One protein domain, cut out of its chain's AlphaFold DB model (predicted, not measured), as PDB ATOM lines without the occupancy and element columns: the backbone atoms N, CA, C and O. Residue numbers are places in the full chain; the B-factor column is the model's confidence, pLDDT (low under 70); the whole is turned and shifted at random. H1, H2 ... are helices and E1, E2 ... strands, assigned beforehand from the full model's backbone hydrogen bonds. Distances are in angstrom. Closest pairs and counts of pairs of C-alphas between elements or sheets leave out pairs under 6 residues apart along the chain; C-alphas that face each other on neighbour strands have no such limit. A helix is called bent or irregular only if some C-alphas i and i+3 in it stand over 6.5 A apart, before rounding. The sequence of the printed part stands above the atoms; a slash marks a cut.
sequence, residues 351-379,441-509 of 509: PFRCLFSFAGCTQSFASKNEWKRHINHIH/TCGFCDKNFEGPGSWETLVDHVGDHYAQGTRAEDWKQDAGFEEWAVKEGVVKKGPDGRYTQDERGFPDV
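AT A GLANCE: This is residues 351 to 379 and 441 to 509 of the 509 residues of an uncharacterized protein of Ascodesmis nigricans (UniProt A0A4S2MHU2). This is a loosely knit fold of four short helices and a small two-stranded hairpin, with few contacts between the helices. The irregular helix H1 is nearest the middle, the hairpin E2 and E3 and helix H4 gather toward one end of it, and H2 and H3 lie in the other part, with the short strand E1 beside H3; the last residues, 502 to 509, run away from the hairpin as a tail. The 98 printed residues hold, along the chain, H1, H2, E1, H3, H4, E2 and E3; the sheet, order E2 - E3, is antiparallel, and the class is mostly helix, with 49 residues in named elements. The whole is compact, with a radius of gyration of the C-alphas of 13.6 A and spans of 42 by 29 by 28 A.

HOW THE PARTS SIT: H1, residues 355 to 359, follows residues 352 to 353, which pair antiparallel with residues 364 to 365. H1 and H2, residues 368 to 379, only just touch, with 3 pairs of C-alphas within 8 A; the closest are those of Leu 355 and Ile 375, 7.4 A, and H2 takes part with residues 375 to 379 alone. With residues 368 to 372 alone, H2 only just touches H3, residues 454 to 467, also with 3 pairs; the C-alphas of Lys 368 and Gly 463 are closest, 5.8 A apart. H2 and H3 run opposite ways at a steep tilt of 45 degrees. The closest C-alphas of E1, residues 448 to 450, and H3 are those of Phe 449 and Leu 458, 6.3 A; E1 pairs with no named strand. H4, residues 479 to 487, touches no helix but is near H1, and H3 and H4 are apart. E2, residues 491 to 493, and E3, residues 499 to 501, form a hairpin at 149 degrees, with N 492 and O 500 at 2.8 A and N 500 and O 492 at 2.9 A, within hydrogen-bond range. The closest C-alphas of H4 and E2 are those of Ala 485 and Val 491, 5.6 A; those of H1 and E3 are Ala 359 and Tyr 499, 4.5 A. In H2, H3 and H4 every O i to N i+4 pair is within hydrogen-bond range; in H1 0 of 1 is, beside 1 of 2 O i to N i+3 pairs.

IN THESE COORDINATES: H1 begins at C-alpha 355 (139.929, 134.809, 155.935) and is irregular, with C-alphas 355 and 358 7.5 A apart. H2 measures 16.0 A and H3 19.9 A, from C-alpha 454 (145.364, 148.730, 152.481); H4 measures 12.2 A. E3 ends at C-alpha 501 (135.203, 129.142, 146.220).

THE WHOLE: The C-alphas farthest apart, of Gln 468 and Val 509, are 44.4 A apart. Residues 380 to 440 are not printed, and C-alphas 379 and 441 are 18.0 A apart across the cut. The link from H3 to H4 is long. Mean pLDDT of the printed part is 84.6, with residues 502 to 509 under 70.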
ATOM      1  N   PRO A 351     146.169 129.007 165.522       85.62
ATOM      2  CA  PRO A 351     145.273 130.139 165.752       85.62
ATOM      3  C   PRO A 351     144.884 130.856 164.452       85.62
ATOM      4  O   PRO A 351     143.789 131.399 164.355       85.62
ATOM      5  N   PHE A 352     145.731 130.807 163.421       91.88
ATOM      6  CA  PHE A 352     145.532 131.547 162.177       91.88
ATOM      7  C   PHE A 352     144.540 130.839 161.242       91.88
ATOM      8  O   PHE A 352     144.941 130.033 160.395       91.88
ATOM      9  N   ARG A 353     143.240 131.136 161.364       93.38
ATOM     10  CA  ARG A 353     142.202 130.658 160.430       93.38
ATOM     11  C   ARG A 353     142.181 131.497 159.146       93.38
ATOM     12  O   ARG A 353     142.370 132.712 159.173       93.38
ATOM     13  N   CYS A 354     141.952 130.852 158.000       93.62
ATOM     14  CA  CYS A 354     141.847 131.551 156.716       93.62
ATOM     15  C   CYS A 354     140.684 132.568 156.689       93.62
ATOM     16  O   CYS A 354     139.566 132.253 157.103       93.62
ATOM     17  N   LEU A 355     140.938 133.756 156.124       91.88
ATOM     18  CA  LEU A 355     139.929 134.809 155.935       91.88
ATOM     19  C   LEU A 355     138.797 134.391 154.988       91.88
ATOM     20  O   LEU A 355     137.674 134.843 155.148       91.88
ATOM     21  N   PHE A 356     139.051 133.461 154.062       91.56
ATOM     22  CA  PHE A 356     138.045 132.891 153.154       91.56
ATOM     23  C   PHE A 356     137.275 131.711 153.768       91.56
ATOM     24  O   PHE A 356     136.681 130.900 153.053       91.56
ATOM     25  N   SER A 357     137.287 131.563 155.096       89.75
ATOM     26  CA  SER A 357     136.565 130.475 155.767       89.75
ATOM     27  C   SER A 357     135.051 130.534 155.564       89.75
ATOM     28  O   SER A 357     134.406 129.488 155.499       89.75
ATOM     29  N   PHE A 358     134.508 131.727 155.337       87.56
ATOM     30  CA  PHE A 358     133.112 131.936 154.955       87.56
ATOM     31  C   PHE A 358     132.722 131.331 153.607       87.56
ATOM     32  O   PHE A 358     131.560 130.997 153.389       87.56
ATOM     33  N   ALA A 359     133.702 131.171 152.717       87.19
ATOM     34  CA  ALA A 359     133.539 130.582 151.396       87.19
ATOM     35  C   ALA A 359     133.948 129.099 151.356       87.19
ATOM     36  O   ALA A 359     134.171 128.538 150.281       87.19
ATOM     37  N   GLY A 360     134.077 128.466 152.530       85.62
ATOM     38  CA  GLY A 360     134.363 127.039 152.674       85.62
ATOM     39  C   GLY A 360     135.836 126.680 152.877       85.62
ATOM     40  O   GLY A 360     136.155 125.495 152.965       85.62
ATOM     41  N   CYS A 361     136.752 127.651 152.997       88.75
ATOM     42  CA  CYS A 361     138.151 127.333 153.289       88.75
ATOM     43  C   CYS A 361     138.345 126.899 154.753       88.75
ATOM     44  O   CYS A 361     138.206 127.686 155.689       88.75
ATOM     45  N   THR A 362     138.725 125.640 154.971       89.12
ATOM     46  CA  THR A 362     138.913 125.073 156.320       89.12
ATOM     47  C   THR A 362     140.358 125.132 156.818       89.12
ATOM     48  O   THR A 362     140.679 124.518 157.835       89.12
ATOM     49  N   GLN A 363     141.252 125.818 156.102       89.06
ATOM     50  CA  GLN A 363     142.672 125.830 156.441       89.06
ATOM     51  C   GLN A 363     142.965 126.708 157.665       89.06
ATOM     52  O   GLN A 363     142.463 127.828 157.802       89.06
ATOM     53  N   SER A 364     143.824 126.180 158.534       91.75
ATOM     54  CA  SER A 364     144.334 126.832 159.743       91.75
ATOM     55  C   SER A 364     145.836 126.593 159.857       91.75
ATOM     56  O   SER A 364     146.299 125.480 159.569       91.75
ATOM     57  N   PHE A 365     146.577 127.596 160.317       92.62
ATOM     58  CA  PHE A 365     148.040 127.593 160.307       92.62
ATOM     59  C   PHE A 365     148.616 127.858 161.695       92.62
ATOM     60  O   PHE A 365     148.001 128.526 162.525       92.62
ATOM     61  N   ALA A 366     149.815 127.327 161.936       87.94
ATOM     62  CA  ALA A 366     150.560 127.572 163.168       87.94
ATOM     63  C   ALA A 366     151.328 128.905 163.126       87.94
ATOM     64  O   ALA A 366     151.657 129.454 164.171       87.94
ATOM     65  N   SER A 367     151.611 129.437 161.928       89.88
ATOM     66  CA  SER A 367     152.401 130.657 161.752       89.88
ATOM     67  C   SER A 367     151.704 131.704 160.881       89.88
ATOM     68  O   SER A 367     151.041 131.383 159.889       89.88
ATOM     69  N   LYS A 368     151.941 132.983 161.209       89.81
ATOM     70  CA  LYS A 368     151.482 134.149 160.433       89.81
ATOM     71  C   LYS A 368     151.959 134.082 158.976       89.81
ATOM     72  O   LYS A 368     151.195 134.379 158.063       89.81
ATOM     73  N   ASN A 369     153.200 133.651 158.742       92.19
ATOM     74  CA  ASN A 369     153.796 133.612 157.402       92.19
ATOM     75  C   ASN A 369     153.132 132.575 156.484       92.19
ATOM     76  O   ASN A 369     152.859 132.877 155.323       92.19
ATOM     77  N   GLU A 370     152.836 131.373 156.984       90.06
ATOM     78  CA  GLU A 370     152.126 130.346 156.206       90.06
ATOM     79  C   GLU A 370     150.682 130.751 155.913       90.06
ATOM     80  O   GLU A 370     150.202 130.557 154.797       90.06
ATOM     81  N   TRP A 371     150.018 131.372 156.888       94.19
ATOM     82  CA  TRP A 371     148.664 131.897 156.737       94.19
ATOM     83  C   TRP A 371     148.574 132.983 155.657       94.19
ATOM     84  O   TRP A 371     147.774 132.860 154.727       94.19
ATOM     85  N   LYS A 372     149.461 133.988 155.699       92.00
ATOM     86  CA  LYS A 372     149.564 135.013 154.646       92.00
ATOM     87  C   LYS A 372     149.838 134.397 153.278       92.00
ATOM     88  O   LYS A 372     149.194 134.741 152.288       92.00
ATOM     89  N   ARG A 373     150.786 133.456 153.221       89.19
ATOM     90  CA  ARG A 373     151.140 132.733 151.995       89.19
ATOM     91  C   ARG A 373     149.924 132.003 151.421       89.19
ATOM     92  O   ARG A 373     149.687 132.071 150.219       89.19
ATOM     93  N   HIS A 374     149.143 131.331 152.261       90.50
ATOM     94  CA  HIS A 374     147.929 130.646 151.835       90.50
ATOM     95  C   HIS A 374     146.903 131.615 151.233       90.50
ATOM     96  O   HIS A 374     146.457 131.389 150.110       90.50
ATOM     97  N   ILE A 375     146.594 132.718 151.919       91.00
ATOM     98  CA  ILE A 375     145.653 133.739 151.431       91.00
ATOM     99  C   ILE A 375     146.090 134.277 150.062       91.00
ATOM    100  O   ILE A 375     145.307 134.268 149.109       91.00
ATOM    101  N   ASN A 376     147.365 134.654 149.936       87.81
ATOM    102  CA  ASN A 376     147.904 135.249 148.715       87.81
ATOM    103  C   ASN A 376     147.953 134.275 147.531       87.81
ATOM    104  O   ASN A 376     147.598 134.647 146.413       87.81
ATOM    105  N   HIS A 377     148.372 133.025 147.748       82.62
ATOM    106  CA  HIS A 377     148.577 132.067 146.654       82.62
ATOM    107  C   HIS A 377     147.361 131.205 146.314       82.62
ATOM    108  O   HIS A 377     147.313 130.666 145.208       82.62
ATOM    109  N   ILE A 378     146.414 131.025 147.237       84.75
ATOM    110  CA  ILE A 378     145.228 130.189 147.007       84.75
ATOM    111  C   ILE A 378     144.023 131.037 146.620       84.75
ATOM    112  O   ILE A 378     143.348 130.706 145.650       84.75
ATOM    113  N   HIS A 379     143.763 132.125 147.346       86.75
ATOM    114  CA  HIS A 379     142.520 132.875 147.183       86.75
ATOM    115  C   HIS A 379     142.703 134.140 146.349       86.75
ATOM    116  O   HIS A 379     141.998 134.327 145.359       86.75
ATOM    117  N   THR A 441     137.500 146.167 156.475       93.44
ATOM    118  CA  THR A 441     137.411 146.351 157.929       93.44
ATOM    119  C   THR A 441     137.980 145.153 158.677       93.44
ATOM    120  O   THR A 441     137.933 144.012 158.212       93.44
ATOM    121  N   CYS A 442     138.594 145.397 159.837       94.44
ATOM    122  CA  CYS A 442     139.079 144.308 160.676       94.44
ATOM    123  C   CYS A 442     137.899 143.598 161.351       94.44
ATOM    124  O   CYS A 442     137.105 144.207 162.056       94.44
ATOM    125  N   GLY A 443     137.818 142.277 161.212       91.12
ATOM    126  CA  GLY A 443     136.771 141.482 161.856       91.12
ATOM    127  C   GLY A 443     136.900 141.343 163.375       91.12
ATOM    128  O   GLY A 443     135.987 140.821 164.011       91.12
ATOM    129  N   PHE A 444     138.022 141.776 163.959       92.06
ATOM    130  CA  PHE A 444     138.296 141.695 165.399       92.06
ATOM    131  C   PHE A 444     138.201 143.042 166.127       92.06
ATOM    132  O   PHE A 444     138.007 143.057 167.342       92.06
ATOM    133  N   CYS A 445     138.366 144.164 165.424       93.25
ATOM    134  CA  CYS A 445     138.308 145.505 166.004       93.25
ATOM    135  C   CYS A 445     137.812 146.531 164.982       93.25
ATOM    136  O   CYS A 445     137.821 146.272 163.787       93.25
ATOM    137  N   ASP A 446     137.466 147.733 165.428       90.88
ATOM    138  CA  ASP A 446     136.824 148.749 164.582       90.88
ATOM    139  C   ASP A 446     137.807 149.531 163.682       90.88
ATOM    140  O   ASP A 446     137.617 150.715 163.416       90.88
ATOM    141  N   LYS A 447     138.909 148.905 163.245       92.38
ATOM    142  CA  LYS A 447     139.864 149.535 162.322       92.38
ATOM    143  C   LYS A 447     139.437 149.338 160.870       92.38
ATOM    144  O   LYS A 447     139.247 148.208 160.419       92.38
ATOM    145  N   ASN A 448     139.411 150.443 160.133       93.62
ATOM    146  CA  ASN A 448     139.163 150.497 158.697       93.62
ATOM    147  C   ASN A 448     140.481 150.701 157.941       93.62
ATOM    148  O   ASN A 448     141.361 151.443 158.384       93.62
ATOM    149  N   PHE A 449     140.605 150.041 156.796       92.19
ATOM    150  CA  PHE A 449     141.766 150.093 155.920       92.19
ATOM    151  C   PHE A 449     141.281 150.477 154.527       92.19
ATOM    152  O   PHE A 449     140.479 149.758 153.940       92.19
ATOM    153  N   GLU A 450     141.763 151.603 154.005       91.44
ATOM    154  CA  GLU A 450     141.338 152.148 152.714       91.44
ATOM    155  C   GLU A 450     142.546 152.616 151.896       91.44
ATOM    156  O   GLU A 450     143.554 153.069 152.446       91.44
ATOM    157  N   GLY A 451     142.447 152.506 150.572       85.94
ATOM    158  CA  GLY A 451     143.451 152.994 149.626       85.94
ATOM    159  C   GLY A 451     144.456 151.936 149.142       85.94
ATOM    160  O   GLY A 451     144.323 150.746 149.441       85.94
ATOM    161  N   PRO A 452     145.465 152.338 148.344       84.62
ATOM    162  CA  PRO A 452     146.449 151.416 147.774       84.62
ATOM    163  C   PRO A 452     147.293 150.734 148.859       84.62
ATOM    164  O   PRO A 452     147.873 151.407 149.708       84.62
ATOM    165  N   GLY A 453     147.394 149.403 148.826       84.50
ATOM    166  CA  GLY A 453     148.155 148.630 149.822       84.50
ATOM    167  C   GLY A 453     147.442 148.439 151.172       84.50
ATOM    168  O   GLY A 453     148.020 147.915 152.131       84.50
ATOM    169  N   SER A 454     146.184 148.879 151.274       90.81
ATOM    170  CA  SER A 454     145.364 148.730 152.481       90.81
ATOM    171  C   SER A 454     145.151 147.263 152.849       90.81
ATOM    172  O   SER A 454     145.210 146.912 154.028       90.81
ATOM    173  N   TRP A 455     145.009 146.389 151.850       91.81
ATOM    174  CA  TRP A 455     144.859 144.951 152.040       91.81
ATOM    175  C   TRP A 455     146.055 144.299 152.749       91.81
ATOM    176  O   TRP A 455     145.871 143.551 153.708       91.81
ATOM    177  N   GLU A 456     147.289 144.574 152.319       91.31
ATOM    178  CA  GLU A 456     148.486 144.036 152.971       91.31
ATOM    179  C   GLU A 456     148.554 144.490 154.432       91.31
ATOM    180  O   GLU A 456     148.840 143.693 155.325       91.31
ATOM    181  N   THR A 457     148.213 145.754 154.679       93.00
ATOM    182  CA  THR A 457     148.175 146.342 156.022       93.00
ATOM    183  C   THR A 457     147.111 145.669 156.899       93.00
ATOM    184  O   THR A 457     147.389 145.335 158.053       93.00
ATOM    185  N   LEU A 458     145.919 145.404 156.350       93.50
ATOM    186  CA  LEU A 458     144.845 144.667 157.019       93.50
ATOM    187  C   LEU A 458     145.302 143.253 157.386       93.50
ATOM    188  O   LEU A 458     145.183 142.847 158.537       93.50
ATOM    189  N   VAL A 459     145.826 142.490 156.425       93.12
ATOM    190  CA  VAL A 459     146.250 141.102 156.660       93.12
ATOM    191  C   VAL A 459     147.348 141.048 157.722       93.12
ATOM    192  O   VAL A 459     147.341 140.179 158.596       93.12
ATOM    193  N   ASP A 460     148.285 141.991 157.692       94.25
ATOM    194  CA  ASP A 460     149.317 142.113 158.712       94.25
ATOM    195  C   ASP A 460     148.725 142.391 160.092       94.25
ATOM    196  O   ASP A 460     149.063 141.676 161.038       94.25
ATOM    197  N   HIS A 461     147.802 143.346 160.176       94.75
ATOM    198  CA  HIS A 461     147.103 143.712 161.401       94.75
ATOM    199  C   HIS A 461     146.274 142.555 161.983       94.75
ATOM    200  O   HIS A 461     146.376 142.244 163.169       94.75
ATOM    201  N   VAL A 462     145.498 141.859 161.151       94.38
ATOM    202  CA  VAL A 462     144.709 140.691 161.564       94.38
ATOM    203  C   VAL A 462     145.618 139.554 162.034       94.38
ATOM    204  O   VAL A 462     145.317 138.861 163.006       94.38
ATOM    205  N   GLY A 463     146.776 139.380 161.396       93.38
ATOM    206  CA  GLY A 463     147.765 138.413 161.857       93.38
ATOM    207  C   GLY A 463     148.352 138.749 163.231       93.38
ATOM    208  O   GLY A 463     148.747 137.830 163.945       93.38
ATOM    209  N   ASP A 464     148.395 140.022 163.631       93.69
ATOM    210  CA  ASP A 464     148.817 140.400 164.987       93.69
ATOM    211  C   ASP A 464     147.761 140.036 166.033       93.69
ATOM    212  O   ASP A 464     148.125 139.543 167.098       93.69
ATOM    213  N   HIS A 465     146.468 140.163 165.715       94.38
ATOM    214  CA  HIS A 465     145.390 139.671 166.583       94.38
ATOM    215  C   HIS A 465     145.508 138.166 166.844       94.38
ATOM    216  O   HIS A 465     145.491 137.720 167.992       94.38
ATOM    217  N   TYR A 466     145.717 137.374 165.790       91.94
ATOM    218  CA  TYR A 466     145.940 135.935 165.946       91.94
ATOM    219  C   TYR A 466     147.187 135.616 166.783       91.94
ATOM    220  O   TYR A 466     147.152 134.704 167.608       91.94
ATOM    221  N   ALA A 467     148.276 136.370 166.611       89.19
ATOM    222  CA  ALA A 467     149.492 136.196 167.407       89.19
ATOM    223  C   ALA A 467     149.297 136.567 168.890       89.19
ATOM    224  O   ALA A 467     149.947 135.986 169.756       89.19
ATOM    225  N   GLN A 468     148.386 137.498 169.184       89.69
ATOM    226  CA  GLN A 468     148.009 137.917 170.539       89.69
ATOM    227  C   GLN A 468     147.000 136.968 171.210       89.69
ATOM    228  O   GLN A 468     146.637 137.180 172.364       89.69
ATOM    229  N   GLY A 469     146.567 135.908 170.520       85.69
ATOM    230  CA  GLY A 469     145.683 134.883 171.073       85.69
ATOM    231  C   GLY A 469     144.190 135.147 170.874       85.69
ATOM    232  O   GLY A 469     143.379 134.452 171.485       85.69
ATOM    233  N   THR A 470     143.807 136.108 170.023       87.62
ATOM    234  CA  THR A 470     142.405 136.268 169.610       87.62
ATOM    235  C   THR A 470     141.918 134.998 168.919       87.62
ATOM    236  O   THR A 470     142.631 134.397 168.105       87.62
ATOM    237  N   ARG A 471     140.701 134.563 169.253       85.31
ATOM    238  CA  ARG A 471     140.149 133.320 168.726       85.31
ATOM    239  C   ARG A 471     139.555 133.555 167.350       85.31
ATOM    240  O   ARG A 471     138.885 134.549 167.103       85.31
ATOM    241  N   ALA A 472     139.734 132.585 166.462       84.94
ATOM    242  CA  ALA A 472     139.180 132.649 165.115       84.94
ATOM    243  C   ALA A 472     137.641 132.715 165.085       84.94
ATOM    244  O   ALA A 472     137.077 133.180 164.100       84.94
ATOM    245  N   GLU A 473     136.972 132.251 166.143       85.00
ATOM    246  CA  GLU A 473     135.513 132.323 166.279       85.00
ATOM    247  C   GLU A 473     134.997 133.755 166.483       85.00
ATOM    248  O   GLU A 473     133.846 134.027 166.154       85.00
ATOM    249  N   ASP A 474     135.841 134.667 166.975       86.62
ATOM    250  CA  ASP A 474     135.471 136.065 167.228       86.62
ATOM    251  C   ASP A 474     135.492 136.916 165.946       86.62
ATOM    252  O   ASP A 474     135.136 138.094 165.968       86.62
ATOM    253  N   TRP A 475     135.920 136.332 164.820       88.94
ATOM    254  CA  TRP A 475     136.039 137.026 163.544       88.94
ATOM    255  C   TRP A 475     134.664 137.365 162.965       88.94
ATOM    256  O   TRP A 475     133.904 136.483 162.554       88.94
ATOM    257  N   LYS A 476     134.376 138.662 162.855       88.25
ATOM    258  CA  LYS A 476     133.231 139.179 162.103       88.25
ATOM    259  C   LYS A 476     133.635 139.408 160.654       88.25
ATOM    260  O   LYS A 476     134.686 139.973 160.376       88.25
ATOM    261  N   GLN A 477     132.811 138.945 159.723       83.06
ATOM    262  CA  GLN A 477     133.096 139.166 158.312       83.06
ATOM    263  C   GLN A 477     132.884 140.620 157.921       83.06
ATOM    264  O   GLN A 477     131.985 141.293 158.421       83.06
ATOM    265  N   ASP A 478     133.729 141.058 156.999       85.31
ATOM    266  CA  ASP A 478     133.673 142.375 156.399       85.31
ATOM    267  C   ASP A 478     132.850 142.316 155.108       85.31
ATOM    268  O   ASP A 478     133.213 141.619 154.158       85.31
ATOM    269  N   ALA A 479     131.741 143.053 155.076       84.06
ATOM    270  CA  ALA A 479     130.840 143.079 153.927       84.06
ATOM    271  C   ALA A 479     131.536 143.606 152.659       84.06
ATOM    272  O   ALA A 479     131.277 143.092 151.570       84.06
ATOM    273  N   GLY A 480     132.455 144.573 152.800       85.25
ATOM    274  CA  GLY A 480     133.231 145.103 151.673       85.25
ATOM    275  C   GLY A 480     134.155 144.044 151.069       85.25
ATOM    276  O   GLY A 480     134.193 143.854 149.852       85.25
ATOM    277  N   PHE A 481     134.832 143.273 151.921       87.94
ATOM    278  CA  PHE A 481     135.647 142.141 151.491       87.94
ATOM    279  C   PHE A 481     134.834 141.029 150.804       87.94
ATOM    280  O   PHE A 481     135.281 140.485 149.790       87.94
ATOM    281  N   GLU A 482     133.641 140.695 151.309       87.75
ATOM    282  CA  GLU A 482     132.746 139.727 150.656       87.75
ATOM    283  C   GLU A 482     132.311 140.202 149.263       87.75
ATOM    284  O   GLU A 482     132.373 139.437 148.294       87.75
ATOM    285  N   GLU A 483     131.892 141.465 149.149       87.81
ATOM    286  CA  GLU A 483     131.461 142.064 147.885       87.81
ATOM    287  C   GLU A 483     132.598 142.071 146.859       87.81
ATOM    288  O   GLU A 483     132.412 141.634 145.717       87.81
ATOM    289  N   TRP A 484     133.802 142.468 147.281       91.00
ATOM    290  CA  TRP A 484     135.003 142.381 146.454       91.00
ATOM    291  C   TRP A 484     135.267 140.941 145.990       91.00
ATOM    292  O   TRP A 484     135.518 140.703 144.807       91.00
ATOM    293  N   ALA A 485     135.164 139.957 146.890       89.00
ATOM    294  CA  ALA A 485     135.456 138.564 146.564       89.00
ATOM    295  C   ALA A 485     134.482 137.996 145.517       89.00
ATOM    296  O   ALA A 485     134.886 137.183 144.680       89.00
ATOM    297  N   VAL A 486     133.215 138.420 145.544       88.62
ATOM    298  CA  VAL A 486     132.220 138.072 144.517       88.62
ATOM    299  C   VAL A 486     132.535 138.779 143.202       88.62
ATOM    300  O   VAL A 486     132.571 138.133 142.154       88.62
ATOM    301  N   LYS A 487     132.793 140.091 143.254       88.69
ATOM    302  CA  LYS A 487     133.083 140.926 142.083       88.69
ATOM    303  C   LYS A 487     134.290 140.415 141.289       88.69
ATOM    304  O   LYS A 487     134.216 140.307 140.070       88.69
ATOM    305  N   GLU A 488     135.367 140.040 141.976       87.75
ATOM    306  CA  GLU A 488     136.604 139.526 141.364       87.75
ATOM    307  C   GLU A 488     136.560 138.014 141.043       87.75
ATOM    308  O   GLU A 488     137.572 137.403 140.659       87.75
ATOM    309  N   GLY A 489     135.394 137.380 141.228       84.62
ATOM    310  CA  GLY A 489     135.164 135.963 140.944       84.62
ATOM    311  C   GLY A 489     136.009 135.019 141.805       84.62
ATOM    312  O   GLY A 489     136.366 133.928 141.361       84.62
ATOM    313  N   VAL A 490     136.393 135.437 143.013       85.69
ATOM    314  CA  VAL A 490     137.104 134.588 143.984       85.69
ATOM    315  C   VAL A 490     136.130 133.600 144.626       85.69
ATOM    316  O   VAL A 490     136.464 132.434 144.858       85.69
ATOM    317  N   VAL A 491     134.908 134.064 144.883       87.62
ATOM    318  CA  VAL A 491     133.820 133.277 145.461       87.62
ATOM    319  C   VAL A 491     132.553 133.449 144.630       87.62
ATOM    320  O   VAL A 491     132.328 134.480 144.002       87.62
ATOM    321  N   LYS A 492     131.698 132.432 144.635       85.31
ATOM    322  CA  LYS A 492     130.357 132.469 144.050       85.31
ATOM    323  C   LYS A 492     129.331 132.438 145.156       85.31
ATOM    324  O   LYS A 492     129.425 131.594 146.043       85.31
ATOM    325  N   LYS A 493     128.340 133.320 145.073       83.12
ATOM    326  CA  LYS A 493     127.170 133.285 145.945       83.12
ATOM    327  C   LYS A 493     126.146 132.310 145.363       83.12
ATOM    328  O   LYS A 493     125.671 132.502 144.246       83.12
ATOM    329  N   GLY A 494     125.873 131.237 146.092       78.44
ATOM    330  CA  GLY A 494     124.851 130.255 145.762       78.44
ATOM    331  C   GLY A 494     123.434 130.814 145.939       78.44
ATOM    332  O   GLY A 494     123.242 131.850 146.582       78.44
ATOM    333  N   PRO A 495     122.417 130.126 145.392       70.19
ATOM    334  CA  PRO A 495     121.011 130.522 145.524       70.19
ATOM    335  C   PRO A 495     120.496 130.459 146.972       70.19
ATOM    336  O   PRO A 495     119.505 131.099 147.303       70.19
ATOM    337  N   ASP A 496     121.181 129.717 147.842       73.62
ATOM    338  CA  ASP A 496     120.953 129.625 149.286       73.62
ATOM    339  C   ASP A 496     121.650 130.744 150.084       73.62
ATOM    340  O   ASP A 496     121.615 130.752 151.314       73.62
ATOM    341  N   GLY A 497     122.312 131.682 149.398       71.31
ATOM    342  CA  GLY A 497     123.063 132.779 150.002       71.31
ATOM    343  C   GLY A 497     124.440 132.385 150.540       71.31
ATOM    344  O   GLY A 497     125.145 133.262 151.038       71.31
ATOM    345  N   ARG A 498     124.855 131.112 150.427       76.19
ATOM    346  CA  ARG A 498     126.186 130.653 150.857       76.19
ATOM    347  C   ARG A 498     127.242 130.945 149.802       76.19
ATOM    348  O   ARG A 498     126.971 130.879 148.606       76.19
ATOM    349  N   TYR A 499     128.467 131.212 150.239       79.94
ATOM    350  CA  TYR A 499     129.596 131.404 149.337       79.94
ATOM    351  C   TYR A 499     130.357 130.096 149.123       79.94
ATOM    352  O   TYR A 499     130.628 129.355 150.066       79.94
ATOM    353  N   THR A 500     130.742 129.827 147.880       77.88
ATOM    354  CA  THR A 500     131.632 128.717 147.513       77.88
ATOM    355  C   THR A 500     132.808 129.254 146.718       77.88
ATOM    356  O   THR A 500     132.612 130.074 145.821       77.88
ATOM    357  N   GLN A 501     134.021 128.789 147.006       72.31
ATOM    358  CA  GLN A 501     135.203 129.142 146.220       72.31
ATOM    359  C   GLN A 501     135.033 128.722 144.748       72.31
ATOM    360  O   GLN A 501     134.580 127.612 144.469       72.31
ATOM    361  N   ASP A 502     135.379 129.596 143.794       65.31
ATOM    362  CA  ASP A 502     135.339 129.211 142.380       65.31
ATOM    363  C   ASP A 502     136.544 128.320 142.032       65.31
ATOM    364  O   ASP A 502     137.679 128.789 141.937       65.31
ATOM    365  N   GLU A 503     136.304 127.023 141.829       49.34
ATOM    366  CA  GLU A 503     137.325 126.054 141.406       49.34
ATOM    367  C   GLU A 503     137.824 126.295 139.966       49.34
ATOM    368  O   GLU A 503     138.871 125.775 139.572       49.34
ATOM    369  N   ARG A 504     137.119 127.105 139.160       46.34
ATOM    370  CA  ARG A 504     137.512 127.433 137.779       46.34
ATOM    371  C   ARG A 504     138.512 128.587 137.773       46.34
ATOM    372  O   ARG A 504     138.218 129.714 137.394       46.34
ATOM    373  N   GLY A 505     139.724 128.285 138.224       45.19
ATOM    374  CA  GLY A 505     140.820 129.238 138.401       45.19
ATOM    375  C   GLY A 505     141.429 129.837 137.128       45.19
ATOM    376  O   GLY A 505     142.405 130.574 137.252       45.19
ATOM    377  N   PHE A 506     140.888 129.573 135.937       45.25
ATOM    378  CA  PHE A 506     141.369 130.164 134.689       45.25
ATOM    379  C   PHE A 506     140.192 130.715 133.884       45.25
ATOM    380  O   PHE A 506     139.243 129.966 133.649       45.25
ATOM    381  N   PRO A 507     140.222 131.996 133.470       38.88
ATOM    382  CA  PRO A 507     139.316 132.444 132.427       38.88
ATOM    383  C   PRO A 507     139.577 131.593 131.178       38.88
ATOM    384  O   PRO A 507     140.734 131.344 130.831       38.88
ATOM    385  N   ASP A 508     138.509 131.125 130.532       34.34
ATOM    386  CA  ASP A 508     138.591 130.622 129.162       34.34
ATOM    387  C   ASP A 508     139.049 131.798 128.288       34.34
ATOM    388  O   ASP A 508     138.255 132.673 127.946       34.34
ATOM    389  N   VAL A 509     140.353 131.859 128.008       33.16
ATOM    390  CA  VAL A 509     140.959 132.750 127.008       33.16
ATOM    391  C   VAL A 509     141.552 131.898 125.900       33.16
ATOM    392  O   VAL A 509     142.314 130.944 126.211       33.16
TER     393      VAL A 509